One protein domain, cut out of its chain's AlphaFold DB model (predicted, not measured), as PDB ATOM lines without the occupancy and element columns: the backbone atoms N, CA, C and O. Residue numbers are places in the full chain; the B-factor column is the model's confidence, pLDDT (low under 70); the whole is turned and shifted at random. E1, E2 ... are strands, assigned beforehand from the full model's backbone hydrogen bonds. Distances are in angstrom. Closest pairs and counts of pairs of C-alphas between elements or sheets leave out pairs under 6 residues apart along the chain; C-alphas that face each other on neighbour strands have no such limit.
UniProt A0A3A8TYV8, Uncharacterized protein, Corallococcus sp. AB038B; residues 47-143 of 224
ATOM      1  N   GLU A  47      11.569  21.667 -14.181       77.31
ATOM      2  CA  GLU A  47      10.538  21.717 -13.147       77.31
ATOM      3  C   GLU A  47      10.248  23.196 -12.819       77.31
ATOM      4  O   GLU A  47      11.155  23.914 -12.385       77.31
ATOM      5  N   PRO A  48       9.011  23.696 -13.023       67.94
ATOM      6  CA  PRO A  48       8.689  25.110 -12.808       67.94
ATOM      7  C   PRO A  48       8.639  25.490 -11.320       67.94
ATOM      8  O   PRO A  48       8.596  26.672 -10.979       67.94
ATOM      9  N   ALA A  49       8.637  24.503 -10.421       75.31
ATOM     10  CA  ALA A  49       8.679  24.733  -8.987       75.31
ATOM     11  C   ALA A  49      10.046  25.306  -8.588       75.31
ATOM     12  O   ALA A  49      11.078  24.645  -8.698       75.31
ATOM     13  N   SER A  50      10.040  26.545  -8.102       79.88
ATOM     14  CA  SER A  50      11.231  27.153  -7.520       79.88
ATOM     15  C   SER A  50      11.428  26.668  -6.086       79.88
ATOM     16  O   SER A  50      10.472  26.473  -5.336       79.88
ATOM     17  N   LEU A  51      12.681  26.490  -5.701       81.94
ATOM     18  CA  LEU A  51      13.121  26.119  -4.367       81.94
ATOM     19  C   LEU A  51      13.881  27.297  -3.776       81.94
ATOM     20  O   LEU A  51      14.768  27.856  -4.422       81.94
ATOM     21  N   LEU A  52      13.546  27.665  -2.546       83.44
ATOM     22  CA  LEU A  52      14.351  28.611  -1.790       83.44
ATOM     23  C   LEU A  52      15.603  27.889  -1.279       83.44
ATOM     24  O   LEU A  52      15.527  26.755  -0.787       83.44
ATOM     25  N   TYR A  53      16.754  28.543  -1.401       81.81
ATOM     26  CA  TYR A  53      18.000  28.056  -0.825       81.81
ATOM     27  C   TYR A  53      18.720  29.134  -0.031       81.81
ATOM     28  O   TYR A  53      18.602  30.328  -0.316       81.81
ATOM     29  N   ILE A  54      19.488  28.677   0.961       80.50
ATOM     30  CA  ILE A  54      20.305  29.525   1.828       80.50
ATOM     31  C   ILE A  54      21.673  28.879   2.040       80.50
ATOM     32  O   ILE A  54      21.791  27.659   2.184       80.50
ATOM     33  N   SER A  55      22.713  29.708   2.066       78.50
ATOM     34  CA  SER A  55      24.090  29.320   2.354       78.50
ATOM     35  C   SER A  55      24.743  30.321   3.306       78.50
ATOM     36  O   SER A  55      24.720  31.524   3.070       78.50
ATOM     37  N   GLN A  56      25.408  29.816   4.349       74.94
ATOM     38  CA  GLN A  56      26.203  30.619   5.293       74.94
ATOM     39  C   GLN A  56      27.556  31.079   4.715       74.94
ATOM     40  O   GLN A  56      28.323  31.767   5.383       74.94
ATOM     41  N   ARG A  57      27.887  30.682   3.481       70.06
ATOM     42  CA  ARG A  57      29.076  31.163   2.771       70.06
ATOM     43  C   ARG A  57      28.699  32.328   1.862       70.06
ATOM     44  O   ARG A  57      27.820  32.180   1.011       70.06
ATOM     45  N   LEU A  58      29.429  33.436   2.010       67.12
ATOM     46  CA  LEU A  58      29.557  34.469   0.982       67.12
ATOM     47  C   LEU A  58      30.114  33.812  -0.284       67.12
ATOM     48  O   LEU A  58      31.135  33.123  -0.226       67.12
ATOM     49  N   HIS A  59      29.428  33.956  -1.411       59.84
ATOM     50  CA  HIS A  59      29.816  33.226  -2.614       59.84
ATOM     51  C   HIS A  59      30.982  33.879  -3.365       59.84
ATOM     52  O   HIS A  59      30.955  35.065  -3.683       59.84
ATOM     53  N   GLY A  60      31.996  33.055  -3.661       55.84
ATOM     54  CA  GLY A  60      32.791  33.126  -4.893       55.84
ATOM     55  C   GLY A  60      32.172  32.216  -5.968       55.84
ATOM     56  O   GLY A  60      31.046  31.765  -5.781       55.84
ATOM     57  N   ALA A  61      32.881  31.948  -7.075       47.69
ATOM     58  CA  ALA A  61      32.365  31.210  -8.243       47.69
ATOM     59  C   ALA A  61      31.453  29.999  -7.889       47.69
ATOM     60  O   ALA A  61      31.722  29.227  -6.960       47.69
ATOM     61  N   PHE A  62      30.324  29.910  -8.604       50.56
ATOM     62  CA  PHE A  62      29.108  29.151  -8.261       50.56
ATOM     63  C   PHE A  62      29.269  27.630  -8.207       50.56
ATOM     64  O   PHE A  62      28.473  26.944  -7.570       50.56
ATOM     65  N   ASP A  63      30.340  27.111  -8.794       44.41
ATOM     66  CA  ASP A  63      30.812  25.732  -8.690       44.41
ATOM     67  C   ASP A  63      31.120  25.295  -7.236       44.41
ATOM     68  O   ASP A  63      31.408  24.127  -6.978       44.41
ATOM     69  N   SER A  64      30.998  26.204  -6.258       41.53
ATOM     70  CA  SER A  64      31.223  25.965  -4.827       41.53
ATOM     71  C   SER A  64      29.981  26.077  -3.918       41.53
ATOM     72  O   SER A  64      30.110  25.938  -2.693       41.53
ATOM     73  N   ILE A  65      28.778  26.308  -4.461       48.88
ATOM     74  CA  ILE A  65      27.556  26.499  -3.657       48.88
ATOM     75  C   ILE A  65      26.917  25.155  -3.323       48.88
ATOM     76  O   ILE A  65      26.182  24.581  -4.119       48.88
ATOM     77  N   LYS A  66      27.125  24.676  -2.096       51.88
ATOM     78  CA  LYS A  66      26.263  23.624  -1.548       51.88
ATOM     79  C   LYS A  66      24.904  24.227  -1.207       51.88
ATOM     80  O   LYS A  66      24.774  24.969  -0.233       51.88
ATOM     81  N   ILE A  67      23.909  23.914  -2.026       55.44
ATOM     82  CA  ILE A  67      22.526  24.340  -1.837       55.44
ATOM     83  C   ILE A  67      21.943  23.567  -0.656       55.44
ATOM     84  O   ILE A  67      21.762  22.353  -0.723       55.44
ATOM     85  N   THR A  68      21.625  24.266   0.432       58.31
ATOM     86  CA  THR A  68      20.789  23.685   1.489       58.31
ATOM     87  C   THR A  68      19.339  23.963   1.110       58.31
ATOM     88  O   THR A  68      18.895  25.111   1.152       58.31
ATOM     89  N   LEU A  69      18.632  22.931   0.645       57.28
ATOM     90  CA  LEU A  69      17.245  23.041   0.189       57.28
ATOM     91  C   LEU A  69      16.336  23.361   1.368       57.28
ATOM     92  O   LEU A  69      16.311  22.601   2.336       57.28
ATOM     93  N   SER A  70      15.599  24.472   1.291       63.28
ATOM     94  CA  SER A  70      14.801  24.924   2.430       63.28
ATOM     95  C   SER A  70      13.306  24.626   2.289       63.28
ATOM     96  O   SER A  70      12.705  24.223   3.277       63.28
ATOM     97  N   ALA A  71      12.703  24.792   1.102       66.94
ATOM     98  CA  ALA A  71      11.306  24.433   0.800       66.94
ATOM     99  C   ALA A  71      10.927  24.786  -0.658       66.94
ATOM    100  O   ALA A  71      11.594  25.629  -1.270       66.94
ATOM    101  N   PRO A  72       9.817  24.235  -1.198       77.62
ATOM    102  CA  PRO A  72       9.099  24.838  -2.320       77.62
ATOM    103  C   PRO A  72       8.751  26.304  -2.035       77.62
ATOM    104  O   PRO A  72       8.146  26.626  -1.009       77.62
ATOM    105  N   ALA A  73       9.135  27.188  -2.952       81.75
ATOM    106  CA  ALA A  73       8.871  28.615  -2.875       81.75
ATOM    107  C   ALA A  73       7.558  28.952  -3.593       81.75
ATOM    108  O   ALA A  73       7.337  28.536  -4.732       81.75
ATOM    109  N   GLN A  74       6.690  29.727  -2.944       83.56
ATOM    110  CA  GLN A  74       5.441  30.209  -3.533       83.56
ATOM    111  C   GLN A  74       5.460  31.730  -3.628       83.56
ATOM    112  O   GLN A  74       5.736  32.420  -2.648       83.56
ATOM    113  N   ALA A  75       5.133  32.259  -4.807       83.50
ATOM    114  CA  ALA A  75       4.977  33.697  -4.991       83.50
ATOM    115  C   ALA A  75       3.925  34.249  -4.016       83.50
ATOM    116  O   ALA A  75       2.876  33.638  -3.807       83.50
ATOM    117  N   GLY A  76       4.199  35.411  -3.430       84.94
ATOM    118  CA  GLY A  76       3.355  35.993  -2.395       84.94
ATOM    119  C   GLY A  76       3.666  35.517  -0.979       84.94
ATOM    120  O   GLY A  76       3.068  36.058  -0.060       84.94
ATOM    121  N   GLN A  77       4.571  34.560  -0.768       87.50
ATOM    122  CA  GLN A  77       4.907  34.085   0.578       87.50
ATOM    123  C   GLN A  77       6.138  34.780   1.164       87.50
ATOM    124  O   GLN A  77       7.071  35.162   0.451       87.50
ATOM    125  N   GLY A  78       6.121  34.929   2.487       88.50
ATOM    126  CA  GLY A  78       7.266  35.372   3.268       88.50
ATOM    127  C   GLY A  78       7.983  34.203   3.922       88.50
ATOM    128  O   GLY A  78       7.352  33.265   4.408       88.50
ATOM    129  N   TYR A  79       9.304  34.293   3.973       87.88
ATOM    130  CA  TYR A  79      10.183  33.309   4.579       87.88
ATOM    131  C   TYR A  79      11.147  33.993   5.544       87.88
ATOM    132  O   TYR A  79      11.599  35.114   5.319       87.88
ATOM    133  N   GLU A  80      11.474  33.308   6.626       87.00
ATOM    134  CA  GLU A  80      12.398  33.784   7.648       87.00
ATOM    135  C   GLU A  80      13.481  32.736   7.862       87.00
ATOM    136  O   GLU A  80      13.186  31.555   8.040       87.00
ATOM    137  N   PHE A  81      14.739  33.162   7.831       84.75
ATOM    138  CA  PHE A  81      15.879  32.315   8.140       84.75
ATOM    139  C   PHE A  81      16.390  32.601   9.544       84.75
ATOM    140  O   PHE A  81      16.984  33.642   9.782       84.75
ATOM    141  N   THR A  82      16.238  31.629  10.438       79.44
ATOM    142  CA  THR A  82      16.593  31.723  11.870       79.44
ATOM    143  C   THR A  82      18.068  31.393  12.161       79.44
ATOM    144  O   THR A  82      18.449  31.036  13.275       79.44
ATOM    145  N   GLY A  83      18.915  31.373  11.127       74.38
ATOM    146  CA  GLY A  83      20.300  30.890  11.194       74.38
ATOM    147  C   GLY A  83      20.466  29.373  11.043       74.38
ATOM    148  O   GLY A  83      21.520  28.936  10.579       74.38
ATOM    149  N   ASN A  84      19.430  28.587  11.357       74.69
ATOM    150  CA  ASN A  84      19.449  27.120  11.253       74.69
ATOM    151  C   ASN A  84      18.373  26.556  10.318       74.69
ATOM    152  O   ASN A  84      18.574  25.503   9.717       74.69
ATOM    153  N   ALA A  85      17.228  27.228  10.206       75.81
ATOM    154  CA  ALA A  85      16.098  26.754   9.420       75.81
ATOM    155  C   ALA A  85      15.368  27.915   8.751       75.81
ATOM    156  O   ALA A  85      15.386  29.043   9.252       75.81
ATOM    157  N   VAL A  86      14.699  27.602   7.643       78.06
ATOM    158  CA  VAL A  86      13.732  28.501   7.018       78.06
ATOM    159  C   VAL A  86      12.342  28.168   7.529       78.06
ATOM    160  O   VAL A  86      11.918  27.014   7.479       78.06
ATOM    161  N   VAL A  87      11.638  29.185   8.004       83.75
ATOM    162  CA  VAL A  87      10.259  29.106   8.491       83.75
ATOM    163  C   VAL A  87       9.379  30.099   7.730       83.75
ATOM    164  O   VAL A  87       9.882  30.952   6.996       83.75
ATOM    165  N   GLY A  88       8.059  29.967   7.856       78.75
ATOM    166  CA  GLY A  88       7.124  30.925   7.267       78.75
ATOM    167  C   GLY A  88       7.167  32.260   8.011       78.75
ATOM    168  O   GLY A  88       7.056  32.275   9.235       78.75
ATOM    169  N   ALA A  89       7.299  33.361   7.274       78.81
ATOM    170  CA  ALA A  89       7.266  34.719   7.809       78.81
ATOM    171  C   ALA A  89       5.911  35.395   7.547       78.81
ATOM    172  O   ALA A  89       5.124  34.966   6.705       78.81
ATOM    173  N   SER A  90       5.653  36.504   8.241       69.06
ATOM    174  CA  SER A  90       4.405  37.271   8.117       69.06
ATOM    175  C   SER A  90       4.340  38.184   6.886       69.06
ATOM    176  O   SER A  90       3.258  38.637   6.518       69.06
ATOM    177  N   THR A  91       5.478  38.485   6.249       74.06
ATOM    178  CA  THR A  91       5.542  39.505   5.192       74.06
ATOM    179  C   THR A  91       5.329  38.893   3.810       74.06
ATOM    180  O   THR A  91       6.235  38.309   3.223       74.06
ATOM    181  N   SER A  92       4.134  39.065   3.257       78.88
ATOM    182  CA  SER A  92       3.758  38.618   1.911       78.88
ATOM    183  C   SER A  92       3.792  39.766   0.901       78.88
ATOM    184  O   SER A  92       3.191  40.812   1.151       78.88
ATOM    185  N   LEU A  93       4.407  39.556  -0.266       79.31
ATOM    186  CA  LEU A  93       4.331  40.492  -1.393       79.31
ATOM    187  C   LEU A  93       3.979  39.740  -2.689       79.31
ATOM    188  O   LEU A  93       4.765  38.893  -3.114       79.31
ATOM    189  N   PRO A  94       2.831  40.015  -3.340       79.88
ATOM    190  CA  PRO A  94       2.430  39.317  -4.563       79.88
ATOM    191  C   PRO A  94       3.499  39.386  -5.661       79.88
ATOM    192  O   PRO A  94       4.026  40.459  -5.936       79.88
ATOM    193  N   GLY A  95       3.806  38.252  -6.297       77.94
ATOM    194  CA  GLY A  95       4.827  38.158  -7.358       77.94
ATOM    195  C   GLY A  95       6.278  38.060  -6.865       77.94
ATOM    196  O   GLY A  95       7.174  37.762  -7.652       77.94
ATOM    197  N   TYR A  96       6.509  38.232  -5.565       84.12
ATOM    198  CA  TYR A  96       7.819  38.105  -4.933       84.12
ATOM    199  C   TYR A  96       7.778  37.016  -3.869       84.12
ATOM    200  O   TYR A  96       6.714  36.640  -3.376       84.12
ATOM    201  N   ILE A  97       8.949  36.538  -3.480       85.88
ATOM    202  CA  ILE A  97       9.134  35.972  -2.148       85.88
ATOM    203  C   ILE A  97       9.868  36.999  -1.297       85.88
ATOM    204  O   ILE A  97      10.750  37.698  -1.796       85.88
ATOM    205  N   SER A  98       9.511  37.117  -0.024       88.12
ATOM    206  CA  SER A  98      10.326  37.881   0.920       88.12
ATOM    207  C   SER A  98      11.161  36.912   1.742       88.12
ATOM    208  O   SER A  98      10.677  35.850   2.132       88.12
ATOM    209  N   VAL A  99      12.428  37.243   1.964       88.44
ATOM    210  CA  VAL A  99      13.293  36.489   2.868       88.44
ATOM    211  C   VAL A  99      13.880  37.447   3.883       88.44
ATOM    212  O   VAL A  99      14.584  38.388   3.513       88.44
ATOM    213  N   TYR A 100      13.570  37.209   5.150       89.38
ATOM    214  CA  TYR A 100      14.133  37.919   6.289       89.38
ATOM    215  C   TYR A 100      15.223  37.068   6.941       89.38
ATOM    216  O   TYR A 100      15.009  35.884   7.203       89.38
ATOM    217  N   TYR A 101      16.393  37.654   7.194       89.25
ATOM    218  CA  TYR A 101      17.449  36.978   7.937       89.25
ATOM    219  C   TYR A 101      17.361  37.306   9.434       89.25
ATOM    220  O   TYR A 101      17.970  38.270   9.905       89.25
ATOM    221  N   ASP A 102      16.652  36.461  10.187       86.75
ATOM    222  CA  ASP A 102      16.641  36.504  11.649       86.75
ATOM    223  C   ASP A 102      17.894  35.838  12.218       86.75
ATOM    224  O   ASP A 102      17.954  34.641  12.516       86.75
ATOM    225  N   ALA A 103      18.973  36.611  12.274       80.81
ATOM    226  CA  ALA A 103      20.263  36.047  12.605       80.81
ATOM    227  C   ALA A 103      20.396  35.798  14.122       80.81
ATOM    228  O   ALA A 103      20.147  36.715  14.922       80.81
ATOM    229  N   PRO A 104      20.875  34.609  14.542       76.00
ATOM    230  CA  PRO A 104      21.130  34.320  15.946       76.00
ATOM    231  C   PRO A 104      22.186  35.274  16.519       76.00
ATOM    232  O   PRO A 104      22.941  35.919  15.791       76.00
ATOM    233  N   ALA A 105      22.253  35.377  17.849       71.31
ATOM    234  CA  ALA A 105      23.081  36.371  18.543       71.31
ATOM    235  C   ALA A 105      24.562  36.391  18.104       71.31
ATOM    236  O   ALA A 105      25.185  37.449  18.153       71.31
ATOM    237  N   ASN A 106      25.082  35.249  17.646       67.62
ATOM    238  CA  ASN A 106      26.457  34.991  17.214       67.62
ATOM    239  C   ASN A 106      26.659  34.946  15.684       67.62
ATOM    240  O   ASN A 106      27.705  34.494  15.219       67.62
ATOM    241  N   ALA A 107      25.663  35.338  14.890       68.12
ATOM    242  CA  ALA A 107      25.799  35.396  13.442       68.12
ATOM    243  C   ALA A 107      26.512  36.687  13.013       68.12
ATOM    244  O   ALA A 107      25.879  37.722  12.811       68.12
ATOM    245  N   ASP A 108      27.831  36.601  12.850       64.19
ATOM    246  CA  ASP A 108      28.674  37.694  12.333       64.19
ATOM    247  C   ASP A 108      28.900  37.610  10.811       64.19
ATOM    248  O   ASP A 108      29.721  38.334  10.252       64.19
ATOM    249  N   MET A 109      28.203  36.704  10.117       75.06
ATOM    250  CA  MET A 109      28.417  36.439   8.695       75.06
ATOM    251  C   MET A 109      27.151  36.658   7.874       75.06
ATOM    252  O   MET A 109      26.084  36.134   8.188       75.06
ATOM    253  N   ALA A 110      27.301  37.431   6.799       82.38
ATOM    254  CA  ALA A 110      26.295  37.555   5.760       82.38
ATOM    255  C   ALA A 110      26.032  36.197   5.102       82.38
ATOM    256  O   ALA A 110      26.938  35.369   4.951       82.38
ATOM    257  N   VAL A 111      24.788  35.988   4.689       82.56
ATOM    258  CA  VAL A 111      24.340  34.746   4.058       82.56
ATOM    259  C   VAL A 111      23.994  35.003   2.606       82.56
ATOM    260  O   VAL A 111      23.600  36.107   2.235       82.56
ATOM    261  N   THR A 112      24.104  33.970   1.784       83.06
ATOM    262  CA  THR A 112      23.540  34.008   0.441       83.06
ATOM    263  C   THR A 112      22.175  33.341   0.447       83.06
ATOM    264  O   THR A 112      22.032  32.220   0.935       83.06
ATOM    265  N   VAL A 113      21.190  34.020  -0.125       83.75
ATOM    266  CA  VAL A 113      19.845  33.514  -0.392       83.75
ATOM    267  C   VAL A 113      19.572  33.520  -1.889       83.75
ATOM    268  O   VAL A 113      20.115  34.357  -2.608       83.75
ATOM    269  N   GLY A 114      18.682  32.662  -2.370       82.62
ATOM    270  CA  GLY A 114      18.171  32.785  -3.729       82.62
ATOM    271  C   GLY A 114      17.104  31.763  -4.080       82.62
ATOM    272  O   GLY A 114      16.663  30.980  -3.240       82.62
ATOM    273  N   LEU A 115      16.709  31.766  -5.350       82.81
ATOM    274  CA  LEU A 115      15.847  30.738  -5.921       82.81
ATOM    275  C   LEU A 115      16.668  29.757  -6.747       82.81
ATOM    276  O   LEU A 115      17.567  30.156  -7.483       82.81
ATOM    277  N   ALA A 116      16.327  28.482  -6.655       81.25
ATOM    278  CA  ALA A 116      16.851  27.410  -7.482       81.25
ATOM    279  C   ALA A 116      15.700  26.658  -8.155       81.25
ATOM    280  O   ALA A 116      14.568  26.680  -7.686       81.25
ATOM    281  N   THR A 117      15.978  25.980  -9.256       78.12
ATOM    282  CA  THR A 117      15.027  25.092  -9.940       78.12
ATOM    283  C   THR A 117      15.747  23.836 -10.374       78.12
ATOM    284  O   THR A 117      16.955  23.849 -10.600       78.12
ATOM    285  N   LYS A 118      15.011  22.740 -10.514       75.88
ATOM    286  CA  LYS A 118      15.565  21.499 -11.040       75.88
ATOM    287  C   LYS A 118      15.433  21.479 -12.565       75.88
ATOM    288  O   LYS A 118      14.375  21.806 -13.108       75.88
ATOM    289  N   ALA A 119      16.533  21.176 -13.244       71.44
ATOM    290  CA  ALA A 119      16.608  21.022 -14.693       71.44
ATOM    291  C   ALA A 119      17.305  19.703 -15.022       71.44
ATOM    292  O   ALA A 119      18.227  19.306 -14.311       71.44
ATOM    293  N   GLN A 120      16.853  19.045 -16.094       67.94
ATOM    294  CA  GLN A 120      17.244  17.682 -16.466       67.94
ATOM    295  C   GLN A 120      16.979  16.662 -15.337       67.94
ATOM    296  O   GLN A 120      16.525  17.009 -14.245       67.94
ATOM    297  N   ASP A 121      17.294  15.385 -15.564       61.81
ATOM    298  CA  ASP A 121      17.311  14.355 -14.511       61.81
ATOM    299  C   ASP A 121      18.475  14.563 -13.509       61.81
ATOM    300  O   ASP A 121      19.025  13.611 -12.953       61.81
ATOM    301  N   ALA A 122      18.892  15.815 -13.283       64.19
ATOM    302  CA  ALA A 122      19.921  16.169 -12.325       64.19
ATOM    303  C   ALA A 122      19.433  15.895 -10.897       64.19
ATOM    304  O   ALA A 122      18.289  16.176 -10.529       64.19
ATOM    305  N   SER A 123      20.329  15.367 -10.065       65.19
ATOM    306  CA  SER A 123      20.041  15.093  -8.655       65.19
ATOM    307  C   SER A 123      19.981  16.357  -7.794       65.19
ATOM    308  O   SER A 123      19.410  16.315  -6.707       65.19
ATOM    309  N   GLU A 124      20.560  17.470  -8.257       72.19
ATOM    310  CA  GLU A 124      20.694  18.712  -7.493       72.19
ATOM    311  C   GLU A 124      20.006  19.886  -8.208       72.19
ATOM    312  O   GLU A 124      20.143  20.035  -9.425       72.19
ATOM    313  N   PRO A 125      19.263  20.737  -7.480       75.50
ATOM    314  CA  PRO A 125      18.724  21.974  -8.036       75.50
ATOM    315  C   PRO A 125      19.827  22.927  -8.498       75.50
ATOM    316  O   PRO A 125      20.925  22.935  -7.955       75.50
ATOM    317  N   GLN A 126      19.523  23.772  -9.477       75.88
ATOM    318  CA  GLN A 126      20.432  24.784 -10.006       75.88
ATOM    319  C   GLN A 126      19.936  26.187  -9.632       75.88
ATOM    320  O   GLN A 126      18.735  26.455  -9.746       75.88
ATOM    321  N   PRO A 127      20.822  27.101  -9.205       76.44
ATOM    322  CA  PRO A 127      20.433  28.462  -8.860       76.44
ATOM    323  C   PRO A 127      19.929  29.235 -10.090       76.44
ATOM    324  O   PRO A 127      20.461  29.114 -11.187       76.44
ATOM    325  N   ILE A 128      18.899  30.051  -9.882       77.69
ATOM    326  CA  ILE A 128      18.305  30.989 -10.846       77.69
ATOM    327  C   ILE A 128      18.848  32.396 -10.590       77.69
ATOM    328  O   ILE A 128      19.290  33.092 -11.503       77.69
ATOM    329  N   ASN A 129      18.785  32.821  -9.329       76.31
ATOM    330  CA  ASN A 129      19.262  34.105  -8.842       76.31
ATOM    331  C   ASN A 129      19.774  33.952  -7.408       76.31
ATOM    332  O   ASN A 129      19.540  32.935  -6.745       76.31
ATOM    333  N   HIS A 130      20.513  34.955  -6.944       78.56
ATOM    334  CA  HIS A 130      21.066  34.974  -5.601       78.56
ATOM    335  C   HIS A 130      21.280  36.405  -5.115       78.56
ATOM    336  O   HIS A 130      21.443  37.328  -5.914       78.56
ATOM    337  N   TYR A 131      21.298  36.571  -3.800       80.44
ATOM    338  CA  TYR A 131      21.539  37.836  -3.123       80.44
ATOM    339  C   TYR A 131      22.305  37.577  -1.834       80.44
ATOM    340  O   TYR A 131      22.087  36.567  -1.165       80.44
ATOM    341  N   ILE A 132      23.170  38.516  -1.474       85.44
ATOM    342  CA  ILE A 132      23.798  38.544  -0.158       85.44
ATOM    343  C   ILE A 132      22.865  39.313   0.780       85.44
ATOM    344  O   ILE A 132      22.432  40.416   0.449       85.44
ATOM    345  N   LEU A 133      22.559  38.718   1.926       86.06
ATOM    346  CA  LEU A 133      21.763  39.287   3.009       86.06
ATOM    347  C   LEU A 133      22.656  39.499   4.230       86.06
ATOM    348  O   LEU A 133      23.306  38.556   4.698       86.06
ATOM    349  N   GLN A 134      22.656  40.714   4.772       88.81
ATOM    350  CA  GLN A 134      23.207  40.971   6.100       88.81
ATOM    351  C   GLN A 134      22.205  40.578   7.185       88.81
ATOM    352  O   GLN A 134      21.017  40.345   6.949       88.81
ATOM    353  N   ARG A 135      22.709  40.501   8.413       87.62
ATOM    354  CA  ARG A 135      21.910  40.226   9.605       87.62
ATOM    355  C   ARG A 135      20.755  41.227   9.741       87.62
ATOM    356  O   ARG A 135      20.975  42.434   9.679       87.62
ATOM    357  N   PHE A 136      19.552  40.702   9.979       87.94
ATOM    358  CA  PHE A 136      18.297  41.453  10.111       87.94
ATOM    359  C   PHE A 136      17.852  42.200   8.849       87.94
ATOM    360  O   PHE A 136      16.969  43.058   8.909       87.94
ATOM    361  N   GLU A 137      18.420  41.870   7.691       89.56
ATOM    362  CA  GLU A 137      17.932  42.396   6.427       89.56
ATOM    363  C   GLU A 137      16.763  41.570   5.896       89.56
ATOM    364  O   GLU A 137      16.665  40.356   6.090       89.56
ATOM    365  N   THR A 138      15.873  42.260   5.188       88.50
ATOM    366  CA  THR A 138      14.820  41.639   4.389       88.50
ATOM    367  C   THR A 138      15.112  41.886   2.922       88.50
ATOM    368  O   THR A 138      15.389  43.018   2.517       88.50
ATOM    369  N   ARG A 139      14.996  40.841   2.104       88.44
ATOM    370  CA  ARG A 139      15.083  40.938   0.648       88.44
ATOM    371  C   ARG A 139      13.783  40.461   0.023       88.44
ATOM    372  O   ARG A 139      13.331  39.358   0.305       88.44
ATOM    373  N   ALA A 140      13.212  41.273  -0.860       86.69
ATOM    374  CA  ALA A 140      12.213  40.806  -1.808       86.69
ATOM    375  C   ALA A 140      12.940  40.243  -3.036       86.69
ATOM    376  O   ALA A 140      13.783  40.920  -3.627       86.69
ATOM    377  N   ILE A 141      12.643  38.998  -3.389       84.31
ATOM    378  CA  ILE A 141      13.208  38.310  -4.544       84.31
ATOM    379  C   ILE A 141      12.072  38.108  -5.546       84.31
ATOM    380  O   ILE A 141      11.093  37.436  -5.204       84.31
ATOM    381  N   PRO A 142      12.158  38.681  -6.759       79.56
ATOM    382  CA  PRO A 142      11.151  38.435  -7.779       79.56
ATOM    383  C   PRO A 142      11.159  36.949  -8.124       79.56
ATOM    384  O   PRO A 142      12.222  36.368  -8.374       79.56
ATOM    385  N   VAL A 143       9.979  36.330  -8.130       76.75
ATOM    386  CA  VAL A 143       9.847  34.977  -8.668       76.75
ATOM    387  C   VAL A 143       9.890  35.124 -10.186       76.75
ATOM    388  O   VAL A 143       9.016  35.798 -10.738       76.75
TER     389      VAL A 143
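AT A GLANCE: This is residues 47 to 143 of the 224 residues of an uncharacterized protein of Corallococcus sp. AB038B (UniProt A0A3A8TYV8). Two strongly twisted sheets of four strands lie face to face as a sandwich, E2, E1, E6, E7 over E4, E3, E5, E8, the second only just strongly twisted. Their strands cross at 32 degrees, and the links at Ala 105 and Asp 121 lie at opposite ends of the longest axis. The 97 printed residues hold eight named strands, E1 to E8 in chain order, and no named helix: all strand, with 44 residues in named elements. The first sheet is antiparallel, the second mixed; the whole is compact, radius of gyration of the C-alphas 12.7 A, spans 40 by 31 by 18 A.

IN THESE COORDINATES: In the first sheet, E1 is residues 51 to 55, from C-alpha 51 at (13.121, 26.119, -4.367); E2 is 68 to 72; E6 is 111 to 117, 19.4 A; E7 is 126 to 133, 19.5 A, and bends by 65 degrees at residue 129. In the second, E3 is 78 to 81, E4 86 to 89, E5 96 to 101, 16.1 A, and E8 138 to 142, ending at (11.151, 38.435, -7.779).

HOW THE PARTS SIT: Inner strands E1 and E6 are antiparallel at 152 degrees, with N 53 and O 114 3.1 A apart. The hairpins E1 and E2, with N 70 and O 52 at 3.1 A, and E6 and E7, with N 113 and O 131 at 2.9 A, add the edge strands. E3 and E5 are parallel at 26 degrees, N 79 and O 98 at 2.8 A. Edge strands E4, N 87 and O 80 at 2.8 A, and E8, N 99 and O 139 at 2.8 A, are antiparallel to E3 and E5. Between the sheets, the closest C-alphas of E2 and E4 are those of Ser 70 and Val 86, 5.9 A.

THE WHOLE: The C-alphas of Ala 105 and Asp 121, the farthest apart, are 40.1 A apart. The printed part has no cut; the link E1 to E2 is long. Mean pLDDT of the printed part is 76.0; residues under 70 include 58 to 71.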